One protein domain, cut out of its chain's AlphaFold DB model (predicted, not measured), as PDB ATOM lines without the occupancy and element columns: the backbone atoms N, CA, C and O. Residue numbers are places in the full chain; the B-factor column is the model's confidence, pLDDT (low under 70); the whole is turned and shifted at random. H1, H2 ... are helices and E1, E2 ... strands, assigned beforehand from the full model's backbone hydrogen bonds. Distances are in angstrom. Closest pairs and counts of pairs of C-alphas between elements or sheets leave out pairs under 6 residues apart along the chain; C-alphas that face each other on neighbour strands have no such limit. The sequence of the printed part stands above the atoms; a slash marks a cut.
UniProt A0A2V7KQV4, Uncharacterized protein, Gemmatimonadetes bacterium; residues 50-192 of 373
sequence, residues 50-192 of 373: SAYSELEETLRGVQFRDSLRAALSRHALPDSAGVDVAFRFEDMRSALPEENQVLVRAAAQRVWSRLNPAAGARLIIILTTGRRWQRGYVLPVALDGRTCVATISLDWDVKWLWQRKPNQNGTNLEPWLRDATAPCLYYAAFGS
ATOM      1  N   SER A  50     -41.864  74.795  35.026       84.38
ATOM      2  CA  SER A  50     -40.446  75.160  35.115       84.38
ATOM      3  C   SER A  50     -40.283  76.649  35.419       84.38
ATOM      4  O   SER A  50     -39.559  77.004  36.342       84.38
ATOM      5  N   ALA A  51     -41.005  77.517  34.702       85.62
ATOM      6  CA  ALA A  51     -40.974  78.960  34.937       85.62
ATOM      7  C   ALA A  51     -41.508  79.339  36.329       85.62
ATOM      8  O   ALA A  51     -40.936  80.197  36.996       85.62
ATOM      9  N   TYR A  52     -42.579  78.684  36.785       87.75
ATOM     10  CA  TYR A  52     -43.138  78.879  38.120       87.75
ATOM     11  C   TYR A  52     -42.150  78.451  39.213       87.75
ATOM     12  O   TYR A  52     -41.906  79.208  40.149       87.75
ATOM     13  N   SER A  53     -41.524  77.279  39.059       83.06
ATOM     14  CA  SER A  53     -40.511  76.781  40.001       83.06
ATOM     15  C   SER A  53     -39.301  77.721  40.068       83.06
ATOM     16  O   SER A  53     -38.845  78.061  41.156       83.06
ATOM     17  N   GLU A  54     -38.831  78.211  38.917       82.31
ATOM     18  CA  GLU A  54     -37.727  79.178  38.814       82.31
ATOM     19  C   GLU A  54     -38.063  80.511  39.513       82.31
ATOM     20  O   GLU A  54     -37.229  81.083  40.226       82.31
ATOM     21  N   LEU A  55     -39.306  80.991  39.369       85.88
ATOM     22  CA  LEU A  55     -39.796  82.189  40.053       85.88
ATOM     23  C   LEU A  55     -39.857  81.984  41.573       85.88
ATOM     24  O   LEU A  55     -39.392  82.842  42.324       85.88
ATOM     25  N   GLU A  56     -40.410  80.860  42.037       86.44
ATOM     26  CA  GLU A  56     -40.498  80.553  43.466       86.44
ATOM     27  C   GLU A  56     -39.121  80.423  44.123       86.44
ATOM     28  O   GLU A  56     -38.925  80.917  45.235       86.44
ATOM     29  N   GLU A  57     -38.171  79.756  43.465       82.06
ATOM     30  CA  GLU A  57     -36.797  79.630  43.958       82.06
ATOM     31  C   GLU A  57     -36.118  80.998  44.042       82.06
ATOM     32  O   GLU A  57     -35.512  81.332  45.065       82.06
ATOM     33  N   THR A  58     -36.294  81.830  43.012       84.31
ATOM     34  CA  THR A  58     -35.777  83.203  43.002       84.31
ATOM     35  C   THR A  58     -36.383  84.033  44.134       84.31
ATOM     36  O   THR A  58     -35.651  84.697  44.870       84.31
ATOM     37  N   LEU A  59     -37.706  83.979  44.319       88.81
ATOM     38  CA  LEU A  59     -38.401  84.711  45.375       88.81
ATOM     39  C   LEU A  59     -37.922  84.277  46.764       88.81
ATOM     40  O   LEU A  59     -37.586  85.131  47.585       88.81
ATOM     41  N   ARG A  60     -37.825  82.964  47.008       86.12
ATOM     42  CA  ARG A  60     -37.294  82.413  48.263       86.12
ATOM     43  C   ARG A  60     -35.863  82.880  48.516       86.12
ATOM     44  O   ARG A  60     -35.551  83.307  49.627       86.12
ATOM     45  N   GLY A  61     -35.010  82.869  47.492       86.12
ATOM     46  CA  GLY A  61     -33.639  83.372  47.582       86.12
ATOM     47  C   GLY A  61     -33.569  84.861  47.946       86.12
ATOM     48  O   GLY A  61     -32.786  85.250  48.815       86.12
ATOM     49  N   VAL A  62     -34.413  85.696  47.332       90.00
ATOM     50  CA  VAL A  62     -34.497  87.141  47.617       90.00
ATOM     51  C   VAL A  62     -34.980  87.404  49.037       90.00
ATOM     52  O   VAL A  62     -34.337  88.157  49.768       90.00
ATOM     53  N   GLN A  63     -36.071  86.759  49.451       90.75
ATOM     54  CA  GLN A  63     -36.613  86.896  50.804       90.75
ATOM     55  C   GLN A  63     -35.583  86.474  51.853       90.75
ATOM     56  O   GLN A  63     -35.372  87.174  52.846       90.75
ATOM     57  N   PHE A  64     -34.881  85.367  51.602       88.81
ATOM     58  CA  PHE A  64     -33.811  84.896  52.467       88.81
ATOM     59  C   PHE A  64     -32.660  85.906  52.564       88.81
ATOM     60  O   PHE A  64     -32.284  86.287  53.674       88.81
ATOM     61  N   ARG A  65     -32.155  86.421  51.435       91.12
ATOM     62  CA  ARG A  65     -31.146  87.497  51.410       91.12
ATOM     63  C   ARG A  65     -31.581  88.710  52.225       91.12
ATOM     64  O   ARG A  65     -30.795  89.234  53.009       91.12
ATOM     65  N   ASP A  66     -32.810  89.175  52.026       91.44
ATOM     66  CA  ASP A  66     -33.297  90.392  52.672       91.44
ATOM     67  C   ASP A  66     -33.478  90.184  54.181       91.44
ATOM     68  O   ASP A  66     -33.111  91.058  54.968       91.44
ATOM     69  N   SER A  67     -33.913  88.990  54.602       87.31
ATOM     70  CA  SER A  67     -33.927  88.605  56.018       87.31
ATOM     71  C   SER A  67     -32.525  88.598  56.639       87.31
ATOM     72  O   SER A  67     -32.346  89.115  57.742       87.31
ATOM     73  N   LEU A  68     -31.516  88.094  55.917       87.81
ATOM     74  CA  LEU A  68     -30.124  88.088  56.367       87.81
ATOM     75  C   LEU A  68     -29.575  89.508  56.472       87.81
ATOM     76  O   LEU A  68     -28.961  89.853  57.479       87.81
ATOM     77  N   ARG A  69     -29.842  90.355  55.473       88.00
ATOM     78  CA  ARG A  69     -29.440  91.764  55.492       88.00
ATOM     79  C   ARG A  69     -30.056  92.495  56.687       88.00
ATOM     80  O   ARG A  69     -29.351  93.223  57.379       88.00
ATOM     81  N   ALA A  70     -31.339  92.262  56.964       87.25
ATOM     82  CA  ALA A  70     -32.027  92.837  58.117       87.25
ATOM     83  C   ALA A  70     -31.529  92.274  59.462       87.25
ATOM     84  O   ALA A  70     -31.576  92.959  60.481       87.25
ATOM     85  N   ALA A  71     -31.086  91.016  59.507       82.81
ATOM     86  CA  ALA A  71     -30.497  90.427  60.707       82.81
ATOM     87  C   ALA A  71     -29.091  90.987  60.986       82.81
ATOM     88  O   ALA A  71     -28.784  91.309  62.133       82.81
ATOM     89  N   LEU A  72     -28.276  91.167  59.940       82.12
ATOM     90  CA  LEU A  72     -26.949  91.784  60.023       82.12
ATOM     91  C   LEU A  72     -27.031  93.251  60.455       82.12
ATOM     92  O   LEU A  72     -26.300  93.659  61.349       82.12
ATOM     93  N   SER A  73     -27.947  94.038  59.877       80.81
ATOM     94  CA  SER A  73     -28.088  95.459  60.228       80.81
ATOM     95  C   SER A  73     -28.527  95.682  61.678       80.81
ATOM     96  O   SER A  73     -28.162  96.683  62.291       80.81
ATOM     97  N   ARG A  74     -29.286  94.740  62.248       79.50
ATOM     98  CA  ARG A  74     -29.748  94.784  63.641       79.50
ATOM     99  C   ARG A  74     -28.750  94.207  64.646       79.50
ATOM    100  O   ARG A  74     -29.102  94.139  65.816       79.50
ATOM    101  N   HIS A  75     -27.564  93.762  64.214       67.56
ATOM    102  CA  HIS A  75     -26.628  92.992  65.054       67.56
ATOM    103  C   HIS A  75     -27.326  91.795  65.742       67.56
ATOM    104  O   HIS A  75     -26.978  91.379  66.841       67.56
ATOM    105  N   ALA A  76     -28.381  91.270  65.102       57.25
ATOM    106  CA  ALA A  76     -29.272  90.252  65.662       57.25
ATOM    107  C   ALA A  76     -28.804  88.828  65.336       57.25
ATOM    108  O   ALA A  76     -29.285  87.855  65.917       57.25
ATOM    109  N   LEU A  77     -27.871  88.691  64.394       60.91
ATOM    110  CA  LEU A  77     -27.012  87.515  64.348       60.91
ATOM    111  C   LEU A  77     -26.043  87.643  65.520       60.91
ATOM    112  O   LEU A  77     -25.539  88.748  65.703       60.91
ATOM    113  N   PRO A  78     -25.820  86.575  66.311       50.81
ATOM    114  CA  PRO A  78     -25.031  86.654  67.530       50.81
ATOM    115  C   PRO A  78     -23.761  87.431  67.234       50.81
ATOM    116  O   PRO A  78     -23.002  87.018  66.348       50.81
ATOM    117  N   ASP A  79     -23.607  88.562  67.930       44.69
ATOM    118  CA  ASP A  79     -22.428  89.409  67.878       44.69
ATOM    119  C   ASP A  79     -21.262  88.519  68.276       44.69
ATOM    120  O   ASP A  79     -20.920  88.292  69.435       44.69
ATOM    121  N   SER A  80     -20.683  87.923  67.253       46.16
ATOM    122  CA  SER A  80     -19.446  87.196  67.302       46.16
ATOM    123  C   SER A  80     -18.404  88.296  67.265       46.16
ATOM    124  O   SER A  80     -17.706  88.478  66.273       46.16
ATOM    125  N   ALA A  81     -18.388  89.131  68.306       42.47
ATOM    126  CA  ALA A  81     -17.402  90.175  68.476       42.47
ATOM    127  C   ALA A  81     -16.035  89.475  68.519       42.47
ATOM    128  O   ALA A  81     -15.635  88.927  69.542       42.47
ATOM    129  N   GLY A  82     -15.384  89.384  67.355       52.09
ATOM    130  CA  GLY A  82     -14.141  88.640  67.145       52.09
ATOM    131  C   GLY A  82     -14.248  87.215  66.576       52.09
ATOM    132  O   GLY A  82     -13.224  86.539  66.562       52.09
ATOM    133  N   VAL A  83     -15.407  86.728  66.096       59.56
ATOM    134  CA  VAL A  83     -15.477  85.421  65.398       59.56
ATOM    135  C   VAL A  83     -15.753  85.613  63.910       59.56
ATOM    136  O   VAL A  83     -16.853  85.967  63.499       59.56
ATOM    137  N   ASP A  84     -14.745  85.322  63.097       79.19
ATOM    138  CA  ASP A  84     -14.818  85.450  61.640       79.19
ATOM    139  C   ASP A  84     -15.637  84.327  60.967       79.19
ATOM    140  O   ASP A  84     -16.062  84.467  59.819       79.19
ATOM    141  N   VAL A  85     -15.879  83.214  61.678       83.94
ATOM    142  CA  VAL A  85     -16.663  82.060  61.202       83.94
ATOM    143  C   VAL A  85     -17.772  81.694  62.184       83.94
ATOM    144  O   VAL A  85     -17.512  81.215  63.287       83.94
ATOM    145  N   ALA A  86     -19.023  81.834  61.758       85.06
ATOM    146  CA  ALA A  86     -20.197  81.480  62.549       85.06
ATOM    147  C   ALA A  86     -20.913  80.240  61.995       85.06
ATOM    148  O   ALA A  86     -20.946  80.003  60.789       85.06
ATOM    149  N   PHE A  87     -21.537  79.470  62.891       85.56
ATOM    150  CA  PHE A  87     -22.347  78.300  62.547       85.56
ATOM    151  C   PHE A  87     -23.750  78.396  63.117       85.56
ATOM    152  O   PHE A  87     -23.922  78.657  64.313       85.56
ATOM    153  N   ARG A  88     -24.721  78.036  62.281       85.00
ATOM    154  CA  ARG A  88     -26.100  77.776  62.674       85.00
ATOM    155  C   ARG A  88     -26.486  76.366  62.237       85.00
ATOM    156  O   ARG A  88     -26.341  76.018  61.071       85.00
ATOM    157  N   PHE A  89     -26.952  75.567  63.187       84.94
ATOM    158  CA  PHE A  89     -27.451  74.215  62.950       84.94
ATOM    159  C   PHE A  89     -28.975  74.257  63.079       84.94
ATOM    160  O   PHE A  89     -29.491  74.519  64.163       84.94
ATOM    161  N   GLU A  90     -29.683  74.046  61.977       84.44
ATOM    162  CA  GLU A  90     -31.146  74.037  61.908       84.44
ATOM    163  C   GLU A  90     -31.618  72.599  61.712       84.44
ATOM    164  O   GLU A  90     -31.132  71.904  60.824       84.44
ATOM    165  N   ASP A  91     -32.507  72.120  62.582       81.56
ATOM    166  CA  ASP A  91     -33.094  70.773  62.495       81.56
ATOM    167  C   ASP A  91     -32.066  69.631  62.376       81.56
ATOM    168  O   ASP A  91     -32.314  68.587  61.776       81.56
ATOM    169  N   MET A  92     -30.885  69.836  62.971       77.25
ATOM    170  CA  MET A  92     -29.712  68.966  62.835       77.25
ATOM    171  C   MET A  92     -29.499  67.996  63.995       77.25
ATOM    172  O   MET A  92     -28.649  67.123  63.883       77.25
ATOM    173  N   ARG A  93     -30.219  68.121  65.119       73.44
ATOM    174  CA  ARG A  93     -29.877  67.372  66.349       73.44
ATOM    175  C   ARG A  93     -29.913  65.851  66.175       73.44
ATOM    176  O   ARG A  93     -29.122  65.163  66.808       73.44
ATOM    177  N   SER A  94     -30.803  65.339  65.325       75.19
ATOM    178  CA  SER A  94     -30.919  63.904  65.041       75.19
ATOM    179  C   SER A  94     -29.838  63.392  64.084       75.19
ATOM    180  O   SER A  94     -29.336  62.289  64.274       75.19
ATOM    181  N   ALA A  95     -29.463  64.183  63.075       77.19
ATOM    182  CA  ALA A  95     -28.455  63.807  62.082       77.19
ATOM    183  C   ALA A  95     -27.018  64.071  62.572       77.19
ATOM    184  O   ALA A  95     -26.096  63.331  62.242       77.19
ATOM    185  N   LEU A  96     -26.820  65.121  63.370       83.12
ATOM    186  CA  LEU A  96     -25.527  65.604  63.840       83.12
ATOM    187  C   LEU A  96     -25.612  66.000  65.334       83.12
ATOM    188  O   LEU A  96     -25.918  67.159  65.651       83.12
ATOM    189  N   PRO A  97     -25.330  65.055  66.254       85.75
ATOM    190  CA  PRO A  97     -25.303  65.297  67.701       85.75
ATOM    191  C   PRO A  97     -24.364  66.442  68.111       85.75
ATOM    192  O   PRO A  97     -23.412  66.754  67.395       85.75
ATOM    193  N   GLU A  98     -24.594  67.054  69.278       85.50
ATOM    194  CA  GLU A  98     -23.845  68.240  69.740       85.50
ATOM    195  C   GLU A  98     -22.324  68.024  69.796       85.50
ATOM    196  O   GLU A  98     -21.567  68.884  69.346       85.50
ATOM    197  N   GLU A  99     -21.869  66.850  70.241       85.00
ATOM    198  CA  GLU A  99     -20.449  66.460  70.234       85.00
ATOM    199  C   GLU A  99     -19.809  66.589  68.838       85.00
ATOM    200  O   GLU A  99     -18.708  67.118  68.676       85.00
ATOM    201  N   ASN A 100     -20.549  66.202  67.800       86.75
ATOM    202  CA  ASN A 100     -20.103  66.253  66.418       86.75
ATOM    203  C   ASN A 100     -20.189  67.674  65.852       86.75
ATOM    204  O   ASN A 100     -19.356  68.062  65.031       86.75
ATOM    205  N   GLN A 101     -21.137  68.493  66.318       87.44
ATOM    206  CA  GLN A 101     -21.205  69.912  65.953       87.44
ATOM    207  C   GLN A 101     -19.960  70.677  66.420       87.44
ATOM    208  O   GLN A 101     -19.466  71.538  65.686       87.44
ATOM    209  N   VAL A 102     -19.407  70.341  67.593       87.38
ATOM    210  CA  VAL A 102     -18.139  70.915  68.080       87.38
ATOM    211  C   VAL A 102     -16.987  70.585  67.124       87.38
ATOM    212  O   VAL A 102     -16.214  71.475  66.761       87.38
ATOM    213  N   LEU A 103     -16.909  69.341  66.640       88.25
ATOM    214  CA  LEU A 103     -15.893  68.922  65.667       88.25
ATOM    215  C   LEU A 103     -16.024  69.666  64.329       88.25
ATOM    216  O   LEU A 103     -15.010  70.086  63.764       88.25
ATOM    217  N   VAL A 104     -17.254  69.875  63.846       88.75
ATOM    218  CA  VAL A 104     -17.532  70.659  62.628       88.75
ATOM    219  C   VAL A 104     -17.077  72.110  62.789       88.75
ATOM    220  O   VAL A 104     -16.350  72.614  61.929       88.75
ATOM    221  N   ARG A 105     -17.433  72.765  63.903       89.69
ATOM    222  CA  ARG A 105     -16.996  74.140  64.204       89.69
ATOM    223  C   ARG A 105     -15.470  74.239  64.243       89.69
ATOM    224  O   ARG A 105     -14.893  75.114  63.601       89.69
ATOM    225  N   ALA A 106     -14.807  73.308  64.932       89.06
ATOM    226  CA  ALA A 106     -13.351  73.286  65.037       89.06
ATOM    227  C   ALA A 106     -12.663  73.082  63.676       89.06
ATOM    228  O   ALA A 106     -11.666  73.739  63.380       89.06
ATOM    229  N   ALA A 107     -13.190  72.196  62.825       90.50
ATOM    230  CA  ALA A 107     -12.656  71.975  61.481       90.50
ATOM    231  C   ALA A 107     -12.798  73.210  60.589       90.50
ATOM    232  O   ALA A 107     -11.864  73.563  59.871       90.50
ATOM    233  N   ALA A 108     -13.927  73.909  60.665       90.56
ATOM    234  CA  ALA A 108     -14.136  75.130  59.901       90.56
ATOM    235  C   ALA A 108     -13.236  76.276  60.360       90.56
ATOM    236  O   ALA A 108     -12.680  76.972  59.515       90.56
ATOM    237  N   GLN A 109     -13.004  76.408  61.669       89.62
ATOM    238  CA  GLN A 109     -12.031  77.365  62.190       89.62
ATOM    239  C   GLN A 109     -10.616  77.074  61.663       89.62
ATOM    240  O   GLN A 109      -9.891  78.001  61.311       89.62
ATOM    241  N   ARG A 110     -10.227  75.793  61.548       90.50
ATOM    242  CA  ARG A 110      -8.940  75.395  60.945       90.50
ATOM    243  C   ARG A 110      -8.871  75.682  59.447       90.50
ATOM    244  O   ARG A 110      -7.831  76.122  58.964       90.50
ATOM    245  N   VAL A 111      -9.952  75.435  58.705       91.69
ATOM    246  CA  VAL A 111     -10.034  75.795  57.279       91.69
ATOM    247  C   VAL A 111      -9.879  77.306  57.107       91.69
ATOM    248  O   VAL A 111      -9.114  77.748  56.256       91.69
ATOM    249  N   TRP A 112     -10.551  78.089  57.949       91.38
ATOM    250  CA  TRP A 112     -10.508  79.545  57.907       91.38
ATOM    251  C   TRP A 112      -9.146  80.126  58.277       91.38
ATOM    252  O   TRP A 112      -8.628  80.970  57.554       91.38
ATOM    253  N   SER A 113      -8.519  79.651  59.354       88.25
ATOM    254  CA  SER A 113      -7.218  80.176  59.783       88.25
ATOM    255  C   SER A 113      -6.114  79.924  58.754       88.25
ATOM    256  O   SER A 113      -5.268  80.787  58.532       88.25
ATOM    257  N   ARG A 114      -6.154  78.782  58.053       88.75
ATOM    258  CA  ARG A 114      -5.222  78.472  56.953       88.75
ATOM    259  C   ARG A 114      -5.475  79.294  55.687       88.75
ATOM    260  O   ARG A 114      -4.601  79.368  54.827       88.75
ATOM    261  N   LEU A 115      -6.654  79.904  55.557       87.50
ATOM    262  CA  LEU A 115      -7.045  80.667  54.378       87.50
ATOM    263  C   LEU A 115      -6.288  81.995  54.252       87.50
ATOM    264  O   LEU A 115      -6.133  82.486  53.134       87.50
ATOM    265  N   ASN A 116      -5.827  82.576  55.367       84.50
ATOM    266  CA  ASN A 116      -5.383  83.972  55.456       84.50
ATOM    267  C   ASN A 116      -6.428  84.935  54.841       84.50
ATOM    268  O   ASN A 116      -6.227  85.433  53.728       84.50
ATOM    269  N   PRO A 117      -7.600  85.093  55.482       88.00
ATOM    270  CA  PRO A 117      -8.697  85.898  54.956       88.00
ATOM    271  C   PRO A 117      -8.359  87.396  54.945       88.00
ATOM    272  O   PRO A 117      -7.575  87.890  55.754       88.00
ATOM    273  N   ALA A 118      -8.999  88.139  54.045       86.38
ATOM    274  CA  ALA A 118      -8.968  89.590  54.019       86.38
ATOM    275  C   ALA A 118      -9.538  90.164  55.325       86.38
ATOM    276  O   ALA A 118     -10.491  89.630  55.899       86.38
ATOM    277  N   ALA A 119      -8.969  91.283  55.775       85.31
ATOM    278  CA  ALA A 119      -9.357  91.916  57.028       85.31
ATOM    279  C   ALA A 119     -10.869  92.213  57.075       85.31
ATOM    280  O   ALA A 119     -11.413  92.913  56.217       85.31
ATOM    281  N   GLY A 120     -11.537  91.683  58.102       85.44
ATOM    282  CA  GLY A 120     -12.970  91.861  58.326       85.44
ATOM    283  C   GLY A 120     -13.883  90.988  57.462       85.44
ATOM    284  O   GLY A 120     -15.094  91.199  57.512       85.44
ATOM    285  N   ALA A 121     -13.351  90.041  56.677       91.12
ATOM    286  CA  ALA A 121     -14.165  89.034  56.004       91.12
ATOM    287  C   ALA A 121     -14.894  88.157  57.032       91.12
ATOM    288  O   ALA A 121     -14.322  87.792  58.058       91.12
ATOM    289  N   ARG A 122     -16.150  87.806  56.749       91.94
ATOM    290  CA  ARG A 122     -16.980  86.980  57.636       91.94
ATOM    291  C   ARG A 122     -17.631  85.845  56.864       91.94
ATOM    292  O   ARG A 122     -18.140  86.050  55.762       91.94
ATOM    293  N   LEU A 123     -17.661  84.660  57.461       93.25
ATOM    294  CA  LEU A 123     -18.312  83.475  56.916       93.25
ATOM    295  C   LEU A 123     -19.367  82.959  57.890       93.25
ATOM    296  O   LEU A 123     -19.062  82.593  59.019       93.25
ATOM    297  N   ILE A 124     -20.610  82.869  57.433       92.31
ATOM    298  CA  ILE A 124     -21.694  82.224  58.176       92.31
ATOM    299  C   ILE A 124     -22.058  80.929  57.460       92.31
ATOM    300  O   ILE A 124     -22.359  80.933  56.268       92.31
ATOM    301  N   ILE A 125     -22.049  79.820  58.188       92.75
ATOM    302  CA  ILE A 125     -22.403  78.501  57.672       92.75
ATOM    303  C   ILE A 125     -23.708  78.061  58.328       92.75
ATOM    304  O   ILE A 125     -23.786  77.910  59.548       92.75
ATOM    305  N   ILE A 126     -24.736  77.852  57.512       90.44
ATOM    306  CA  ILE A 126     -26.044  77.366  57.948       90.44
ATOM    307  C   ILE A 126     -26.190  75.929  57.460       90.44
ATOM    308  O   ILE A 126     -26.224  75.677  56.255       90.44
ATOM    309  N   LEU A 127     -26.252  74.990  58.401       88.75
ATOM    310  CA  LEU A 127     -26.432  73.566  58.142       88.75
ATOM    311  C   LEU A 127     -27.862  73.161  58.482       88.75
ATOM    312  O   LEU A 127     -28.299  73.380  59.609       88.75
ATOM    313  N   THR A 128     -28.560  72.557  57.522       87.25
ATOM    314  CA  THR A 128     -29.970  72.148  57.649       87.25
ATOM    315  C   THR A 128     -30.209  70.735  57.117       87.25
ATOM    316  O   THR A 128     -29.436  70.256  56.280       87.25
ATOM    317  N   THR A 129     -31.224  70.025  57.622       80.56
ATOM    318  CA  THR A 129     -31.597  68.692  57.123       80.56
ATOM    319  C   THR A 129     -32.554  68.877  55.951       80.56
ATOM    320  O   THR A 129     -33.446  69.718  55.990       80.56
ATOM    321  N   GLY A 130     -32.383  68.129  54.861       69.19
ATOM    322  CA  GLY A 130     -33.277  68.293  53.713       69.19
ATOM    323  C   GLY A 130     -33.058  67.294  52.589       69.19
ATOM    324  O   GLY A 130     -32.185  66.430  52.646       69.19
ATOM    325  N   ARG A 131     -33.892  67.391  51.544       53.91
ATOM    326  CA  ARG A 131     -33.735  66.575  50.334       53.91
ATOM    327  C   ARG A 131     -32.490  67.033  49.562       53.91
ATOM    328  O   ARG A 131     -32.477  68.132  49.023       53.91
ATOM    329  N   ARG A 132     -31.483  66.152  49.523       51.62
ATOM    330  CA  ARG A 132     -30.318  66.057  48.621       51.62
ATOM    331  C   ARG A 132     -29.817  67.345  47.935       51.62
ATOM    332  O   ARG A 132     -30.412  67.851  46.990       51.62
ATOM    333  N   TRP A 133     -28.588  67.722  48.301       52.47
ATOM    334  CA  TRP A 133     -27.624  68.527  47.524       52.47
ATOM    335  C   TRP A 133     -27.979  69.981  47.182       52.47
ATOM    336  O   TRP A 133     -27.384  70.535  46.259       52.47
ATOM    337  N   GLN A 134     -28.836  70.654  47.948       68.75
ATOM    338  CA  GLN A 134     -28.963  72.107  47.810       68.75
ATOM    339  C   GLN A 134     -27.875  72.813  48.631       68.75
ATOM    340  O   GLN A 134     -27.889  72.797  49.864       68.75
ATOM    341  N   ARG A 135     -26.897  73.403  47.933       84.38
ATOM    342  CA  ARG A 135     -25.988  74.397  48.522       84.38
ATOM    343  C   ARG A 135     -26.312  75.753  47.920       84.38
ATOM    344  O   ARG A 135     -26.363  75.876  46.700       84.38
ATOM    345  N   GLY A 136     -26.544  76.742  48.767       89.00
ATOM    346  CA  GLY A 136     -26.778  78.121  48.368       89.00
ATOM    347  C   GLY A 136     -25.714  79.032  48.960       89.00
ATOM    348  O   GLY A 136     -25.130  78.741  50.004       89.00
ATOM    349  N   TYR A 137     -25.468  80.146  48.291       92.19
ATOM    350  CA  TYR A 137     -24.549  81.171  48.748       92.19
ATOM    351  C   TYR A 137     -25.204  82.537  48.614       92.19
ATOM    352  O   TYR A 137     -25.744  82.879  47.561       92.19
ATOM    353  N   VAL A 138     -25.110  83.328  49.679       94.19
ATOM    354  CA  VAL A 138     -25.364  84.765  49.652       94.19
ATOM    355  C   VAL A 138     -24.012  85.449  49.775       94.19
ATOM    356  O   VAL A 138     -23.398  85.459  50.842       94.19
ATOM    357  N   LEU A 139     -23.513  85.936  48.646       95.25
ATOM    358  CA  LEU A 139     -22.185  86.517  48.513       95.25
ATOM    359  C   LEU A 139     -22.119  87.906  49.170       95.25
ATOM    360  O   LEU A 139     -23.145  88.585  49.264       95.25
ATOM    361  N   PRO A 140     -20.918  88.395  49.531       94.50
ATOM    362  CA  PRO A 140     -20.753  89.696  50.183       94.50
ATOM    363  C   PRO A 140     -21.398  90.868  49.444       94.50
ATOM    364  O   PRO A 140     -21.971  91.757  50.070       94.50
ATOM    365  N   VAL A 141     -21.384  90.840  48.110       92.56
ATOM    366  CA  VAL A 141     -22.016  91.860  47.255       92.56
ATOM    367  C   VAL A 141     -23.536  91.969  47.445       92.56
ATOM    368  O   VAL A 141     -24.117  93.018  47.184       92.56
ATOM    369  N   ALA A 142     -24.189  90.907  47.923       92.38
ATOM    370  CA  ALA A 142     -25.612  90.895  48.238       92.38
ATOM    371  C   ALA A 142     -25.916  91.312  49.688       92.38
ATOM    372  O   ALA A 142     -27.091  91.446  50.032       92.38
ATOM    373  N   LEU A 143     -24.906  91.530  50.533       91.88
ATOM    374  CA  LEU A 143     -25.058  91.817  51.962       91.88
ATOM    375  C   LEU A 143     -24.410  93.160  52.327       91.88
ATOM    376  O   LEU A 143     -24.950  94.202  51.968       91.88
ATOM    377  N   ASP A 144     -23.289  93.132  53.046       88.94
ATOM    378  CA  ASP A 144     -22.561  94.280  53.608       88.94
ATOM    379  C   ASP A 144     -21.163  94.464  52.975       88.94
ATOM    380  O   ASP A 144     -20.341  95.239  53.461       88.94
ATOM    381  N   GLY A 145     -20.863  93.719  51.906       89.56
ATOM    382  CA  GLY A 145     -19.565  93.726  51.233       89.56
ATOM    383  C   GLY A 145     -18.474  92.893  51.911       89.56
ATOM    384  O   GLY A 145     -17.386  92.787  51.348       89.56
ATOM    385  N   ARG A 146     -18.733  92.269  53.072       90.38
ATOM    386  CA  ARG A 146     -17.737  91.469  53.820       90.38
ATOM    387  C   ARG A 146     -18.225  90.097  54.277       90.38
ATOM    388  O   ARG A 146     -17.415  89.185  54.438       90.38
ATOM    389  N   THR A 147     -19.525  89.945  54.479       92.44
ATOM    390  CA  THR A 147     -20.158  88.738  55.000       92.44
ATOM    391  C   THR A 147     -20.612  87.843  53.857       92.44
ATOM    392  O   THR A 147     -21.380  88.267  53.001       92.44
ATOM    393  N   CYS A 148     -20.171  86.588  53.852       94.94
ATOM    394  CA  CYS A 148     -20.686  85.551  52.967       94.94
ATOM    395  C   CYS A 148     -21.443  84.503  53.778       94.94
ATOM    396  O   CYS A 148     -20.968  84.055  54.824       94.94
ATOM    397  N   VAL A 149     -22.608  84.089  53.290       94.12
ATOM    398  CA  VAL A 149     -23.423  83.051  53.927       94.12
ATOM    399  C   VAL A 149     -23.477  81.833  53.019       94.12
ATOM    400  O   VAL A 149     -23.889  81.950  51.870       94.12
ATOM    401  N   ALA A 150     -23.086  80.670  53.534       94.12
ATOM    402  CA  ALA A 150     -23.226  79.383  52.865       94.12
ATOM    403  C   ALA A 150     -24.349  78.581  53.533       94.12
ATOM    404  O   ALA A 150     -24.254  78.238  54.713       94.12
ATOM    405  N   THR A 151     -25.400  78.268  52.781       91.00
ATOM    406  CA  THR A 151     -26.465  77.356  53.206       91.00
ATOM    407  C   THR A 151     -26.183  75.976  52.640       91.00
ATOM    408  O   THR A 151     -25.942  75.813  51.444       91.00
ATOM    409  N   ILE A 152     -26.153  74.965  53.500       89.56
ATOM    410  CA  ILE A 152     -25.787  73.605  53.117       89.56
ATOM    411  C   ILE A 152     -26.823  72.651  53.697       89.56
ATOM    412  O   ILE A 152     -26.939  72.501  54.913       89.56
ATOM    413  N   SER A 153     -27.552  71.980  52.809       86.44
ATOM    414  CA  SER A 153     -28.428  70.882  53.199       86.44
ATOM    415  C   SER A 153     -27.640  69.572  53.271       86.44
ATOM    416  O   SER A 153     -26.934  69.209  52.322       86.44
ATOM    417  N   LEU A 154     -27.735  68.886  54.409       81.81
ATOM    418  CA  LEU A 154     -27.201  67.544  54.618       81.81
ATOM    419  C   LEU A 154     -28.327  66.509  54.521       81.81
ATOM    420  O   LEU A 154     -29.461  66.761  54.936       81.81
ATOM    421  N   ASP A 155     -27.977  65.332  54.002       75.56
ATOM    422  CA  ASP A 155     -28.828  64.148  54.097       75.56
ATOM    423  C   ASP A 155     -28.971  63.719  55.574       75.56
ATOM    424  O   ASP A 155     -28.210  64.135  56.449       75.56
ATOM    425  N   TRP A 156     -29.947  62.855  55.850       69.69
ATOM    426  CA  TRP A 156     -30.229  62.352  57.198       69.69
ATOM    427  C   TRP A 156     -29.111  61.464  57.779       69.69
ATOM    428  O   TRP A 156     -29.046  61.306  58.996       69.69
ATOM    429  N   ASP A 157     -28.222  60.912  56.939       75.50
ATOM    430  CA  ASP A 157     -27.010  60.199  57.362       75.50
ATOM    431  C   ASP A 157     -25.742  60.970  56.959       75.50
ATOM    432  O   ASP A 157     -25.468  61.220  55.781       75.50
ATOM    433  N   VAL A 158     -24.939  61.319  57.964       78.69
ATOM    434  CA  VAL A 158     -23.699  62.096  57.828       78.69
ATOM    435  C   VAL A 158     -22.453  61.305  58.230       78.69
ATOM    436  O   VAL A 158     -21.372  61.881  58.345       78.69
ATOM    437  N   LYS A 159     -22.554  59.977  58.413       81.62
ATOM    438  CA  LYS A 159     -21.414  59.112  58.787       81.62
ATOM    439  C   LYS A 159     -20.207  59.273  57.859       81.62
ATOM    440  O   LYS A 159     -19.063  59.186  58.301       81.62
ATOM    441  N   TRP A 160     -20.454  59.562  56.585       81.38
ATOM    442  CA  TRP A 160     -19.431  59.794  55.564       81.38
ATOM    443  C   TRP A 160     -18.544  61.029  55.824       81.38
ATOM    444  O   TRP A 160     -17.445  61.105  55.272       81.38
ATOM    445  N   LEU A 161     -18.959  61.982  56.672       82.50
ATOM    446  CA  LEU A 161     -18.100  63.098  57.106       82.50
ATOM    447  C   LEU A 161     -16.919  62.611  57.955       82.50
ATOM    448  O   LEU A 161     -15.835  63.197  57.921       82.50
ATOM    449  N   TRP A 162     -17.125  61.520  58.690       81.50
ATOM    450  CA  TRP A 162     -16.156  60.955  59.630       81.50
ATOM    451  C   TRP A 162     -15.303  59.851  59.009       81.50
ATOM    452  O   TRP A 162     -14.279  59.471  59.573       81.50
ATOM    453  N   GLN A 163     -15.693  59.348  57.837       76.88
ATOM    454  CA  GLN A 163     -14.931  58.331  57.124       76.88
ATOM    455  C   GLN A 163     -13.567  58.881  56.690       76.88
ATOM    456  O   GLN A 163     -13.457  59.981  56.138       76.88
ATOM    457  N   ARG A 164     -12.516  58.086  56.921       65.31
ATOM    458  CA  ARG A 164     -11.206  58.299  56.299       65.31
ATOM    459  C   ARG A 164     -11.302  57.919  54.828       65.31
ATOM    460  O   ARG A 164     -11.777  56.831  54.506       65.31
ATOM    461  N   LYS A 165     -10.839  58.793  53.935       59.41
ATOM    462  CA  LYS A 165     -10.682  58.440  52.521       59.41
ATOM    463  C   LYS A 165      -9.324  57.759  52.309       59.41
ATOM    464  O   LYS A 165      -8.353  58.228  52.897       59.41
ATOM    465  N   PRO A 166      -9.225  56.721  51.451       48.69
ATOM    466  CA  PRO A 166      -8.001  55.925  51.273       48.69
ATOM    467  C   PRO A 166      -6.738  56.733  50.931       48.69
ATOM    468  O   PRO A 166      -5.637  56.289  51.228       48.69
ATOM    469  N   ASN A 167      -6.897  57.937  50.370       51.78
ATOM    470  CA  ASN A 167      -5.798  58.791  49.908       51.78
ATOM    471  C   ASN A 167      -5.719  60.134  50.664       51.78
ATOM    472  O   ASN A 167      -5.194  61.108  50.128       51.78
ATOM    473  N   GLN A 168      -6.297  60.235  51.866       54.47
ATOM    474  CA  GLN A 168      -6.269  61.461  52.673       54.47
ATOM    475  C   GLN A 168      -5.891  61.167  54.130       54.47
ATOM    476  O   GLN A 168      -6.477  60.302  54.780       54.47
ATOM    477  N   ASN A 169      -4.949  61.945  54.671       45.22
ATOM    478  CA  ASN A 169      -4.639  61.938  56.098       45.22
ATOM    479  C   ASN A 169      -5.744  62.683  56.862       45.22
ATOM    480  O   ASN A 169      -5.794  63.910  56.841       45.22
ATOM    481  N   GLY A 170      -6.628  61.949  57.544       60.03
ATOM    482  CA  GLY A 170      -7.669  62.525  58.408       60.03
ATOM    483  C   GLY A 170      -9.101  62.224  57.963       60.03
ATOM    484  O   GLY A 170      -9.338  61.401  57.081       60.03
ATOM    485  N   THR A 171     -10.071  62.844  58.634       71.88
ATOM    486  CA  THR A 171     -11.494  62.720  58.283       71.88
ATOM    487  C   THR A 171     -11.814  63.523  57.020       71.88
ATOM    488  O   THR A 171     -11.133  64.492  56.687       71.88
ATOM    489  N   ASN A 172     -12.898  63.166  56.329       81.75
ATOM    490  CA  ASN A 172     -13.377  63.873  55.135       81.75
ATOM    491  C   ASN A 172     -13.974  65.271  55.440       81.75
ATOM    492  O   ASN A 172     -14.435  65.957  54.531       81.75
ATOM    493  N   LEU A 173     -13.957  65.713  56.702       88.38
ATOM    494  CA  LEU A 173     -14.624  66.926  57.170       88.38
ATOM    495  C   LEU A 173     -14.000  68.226  56.637       88.38
ATOM    496  O   LEU A 173     -14.719  69.061  56.097       88.38
ATOM    497  N   GLU A 174     -12.683  68.422  56.764       89.50
ATOM    498  CA  GLU A 174     -12.026  69.644  56.260       89.50
ATOM    499  C   GLU A 174     -12.059  69.752  54.726       89.50
ATOM    500  O   GLU A 174     -12.410  70.826  54.231       89.50
ATOM    501  N   PRO A 175     -11.754  68.683  53.955       88.44
ATOM    502  CA  PRO A 175     -11.936  68.698  52.504       88.44
ATOM    503  C   PRO A 175     -13.380  69.009  52.106       88.44
ATOM    504  O   PRO A 175     -13.621  69.856  51.248       88.44
ATOM    505  N   TRP A 176     -14.356  68.386  52.775       88.94
ATOM    506  CA  TRP A 176     -15.761  68.669  52.509       88.94
ATOM    507  C   TRP A 176     -16.128  70.126  52.804       88.94
ATOM    508  O   TRP A 176     -16.823  70.731  51.992       88.94
ATOM    509  N   LEU A 177     -15.658  70.702  53.916       91.56
ATOM    510  CA  LEU A 177     -15.905  72.106  54.250       91.56
ATOM    511  C   LEU A 177     -15.327  73.037  53.183       91.56
ATOM    512  O   LEU A 177     -16.047  73.917  52.722       91.56
ATOM    513  N   ARG A 178     -14.081  72.803  52.739       92.75
ATOM    514  CA  ARG A 178     -13.457  73.581  51.654       92.75
ATOM    515  C   ARG A 178     -14.304  73.569  50.391       92.75
ATOM    516  O   ARG A 178     -14.497  74.616  49.789       92.75
ATOM    517  N   ASP A 179     -14.847  72.415  50.016       90.12
ATOM    518  CA  ASP A 179     -15.718  72.299  48.846       90.12
ATOM    519  C   ASP A 179     -17.093  72.925  49.084       90.12
ATOM    520  O   ASP A 179     -17.680  73.530  48.187       90.12
ATOM    521  N   ALA A 180     -17.667  72.740  50.270       90.19
ATOM    522  CA  ALA A 180     -19.017  73.179  50.589       90.19
ATOM    523  C   ALA A 180     -19.129  74.696  50.698       90.19
ATOM    524  O   ALA A 180     -20.163  75.234  50.305       90.19
ATOM    525  N   THR A 181     -18.073  75.378  51.137       93.88
ATOM    526  CA  THR A 181     -18.042  76.837  51.312       93.88
ATOM    527  C   THR A 181     -17.162  77.551  50.284       93.88
ATOM    528  O   THR A 181     -16.930  78.751  50.421       93.88
ATOM    529  N   ALA A 182     -16.712  76.851  49.234       93.94
ATOM    530  CA  ALA A 182     -15.686  77.336  48.312       93.94
ATOM    531  C   ALA A 182     -15.929  78.757  47.759       93.94
ATOM    532  O   ALA A 182     -15.030  79.581  47.929       93.94
ATOM    533  N   PRO A 183     -17.111  79.127  47.209       94.56
ATOM    534  CA  PRO A 183     -17.340  80.496  46.742       94.56
ATOM    535  C   PRO A 183     -17.092  81.548  47.827       94.56
ATOM    536  O   PRO A 183     -16.409  82.538  47.578       94.56
ATOM    537  N   CYS A 184     -17.558  81.310  49.055       95.69
ATOM    538  CA  CYS A 184     -17.297  82.211  50.174       95.69
ATOM    539  C   CYS A 184     -15.814  82.268  50.554       95.69
ATOM    540  O   CYS A 184     -15.317  83.341  50.886       95.69
ATOM    541  N   LEU A 185     -15.097  81.143  50.482       96.25
ATOM    542  CA  LEU A 185     -13.665  81.100  50.771       96.25
ATOM    543  C   LEU A 185     -12.842  81.879  49.733       96.25
ATOM    544  O   LEU A 185     -11.885  82.540  50.121       96.25
ATOM    545  N   TYR A 186     -13.223  81.896  48.449       96.81
ATOM    546  CA  TYR A 186     -12.571  82.778  47.465       96.81
ATOM    547  C   TYR A 186     -12.777  84.258  47.799       96.81
ATOM    548  O   TYR A 186     -11.811  85.019  47.813       96.81
ATOM    549  N   TYR A 187     -14.008  84.664  48.130       95.94
ATOM    550  CA  TYR A 187     -14.286  86.044  48.545       95.94
ATOM    551  C   TYR A 187     -13.521  86.431  49.812       95.94
ATOM    552  O   TYR A 187     -12.958  87.520  49.886       95.94
ATOM    553  N   ALA A 188     -13.462  85.534  50.795       95.62
ATOM    554  CA  ALA A 188     -12.699  85.767  52.010       95.62
ATOM    555  C   ALA A 188     -11.194  85.866  51.724       95.62
ATOM    556  O   ALA A 188     -10.540  86.751  52.256       95.62
ATOM    557  N   ALA A 189     -10.637  85.010  50.866       95.38
ATOM    558  CA  ALA A 189      -9.202  84.973  50.580       95.38
ATOM    559  C   ALA A 189      -8.706  86.110  49.670       95.38
ATOM    560  O   ALA A 189      -7.553  86.532  49.804       95.38
ATOM    561  N   PHE A 190      -9.539  86.566  48.729       95.38
ATOM    562  CA  PHE A 190      -9.135  87.444  47.622       95.38
ATOM    563  C   PHE A 190      -9.970  88.730  47.490       95.38
ATOM    564  O   PHE A 190      -9.670  89.571  46.639       95.38
ATOM    565  N   GLY A 191     -10.989  88.914  48.333       94.00
ATOM    566  CA  GLY A 191     -11.931  90.030  48.260       94.00
ATOM    567  C   GLY A 191     -12.963  89.857  47.144       94.00
ATOM    568  O   GLY A 191     -13.160  88.765  46.614       94.00
ATOM    569  N   SER A 192     -13.635  90.944  46.767       94.25
ATOM    570  CA  SER A 192     -14.588  90.917  45.653       94.25
ATOM    571  C   SER A 192     -13.869  90.750  44.307       94.25
ATOM    572  O   SER A 192     -12.879  91.451  44.069       94.25
TER     573      SER A 192
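This is residues 50 to 192 of the 373 residues of an uncharacterized protein of Gemmatimonadetes bacterium (UniProt A0A2V7KQV4). A twisted four-stranded sheet has helices H2 and H4 packed over one face, with short H3 against H2; the long helix H1 packs by the E3 edge, its residues 50 to 60 sticking out. The printed part has 143 residues, ordered H1 E1 H2 E2 E3 E4 H3 H4; the sheet, E1 E2 E4 E3, is mixed, as is the class. It is compact, radius of gyration of the C-alphas 15.6 A, spanning 41 by 40 by 26 A.

Start at E2, residues 122 to 129, parallel to E1, residues 85 to 90 (N 88 to O 125, 2.9 A), and to E4, residues 147 to 154 (N 150 to O 124, 2.8 A). E3, residues 135 to 138, forms an antiparallel hairpin with E4 (N 151 to O 136, 2.8 A). The sheet is twisted, with C-alphas up to 4.1 A off its plane. H2, residues 98 to 115, lies over E1 at a height over the sheet of 9.3 A; E1, H2 and E2 form a strand-helix-strand unit, parallel strands joined through a helix, with a left-handed crossover. H4, residues 182 to 190, runs along E4 at 15 degrees on the local plane; their closest C-alphas, Cys 148 and Cys 184, are 5.5 A apart. H3, residues 173 to 180, only grazes the sheet with residues 177 to 180 and touches H2 at a steep tilt of 66 degrees, closest C-alphas Ala 107 and Glu 174, 5.8 A. H1, residues 50 to 73, is on the sheet, closest to E3 at C-alphas Arg 65 and Val 138, 6.6 A; with H1 on the opposite face from H2 and H4 there are three layers, helices on both faces. Every O i to N i+4 pair is within hydrogen-bond range in H1, H3 and H4; in H2, 13 of 14 are.

Find C-alpha 50 at (-40.446, 75.160, 35.115); H1 runs 34.6 A from there. H2 is 25.9 A long, E2 23.4 A. H4 ends at C-alpha 190, (-9.135, 87.444, 47.622).

The printed part has no cut. The links H1 to E1 and E4 to H3 are long. Look for pLDDT under 70 at residues 75 to 83, 130 to 134, 156 and 164 to 170.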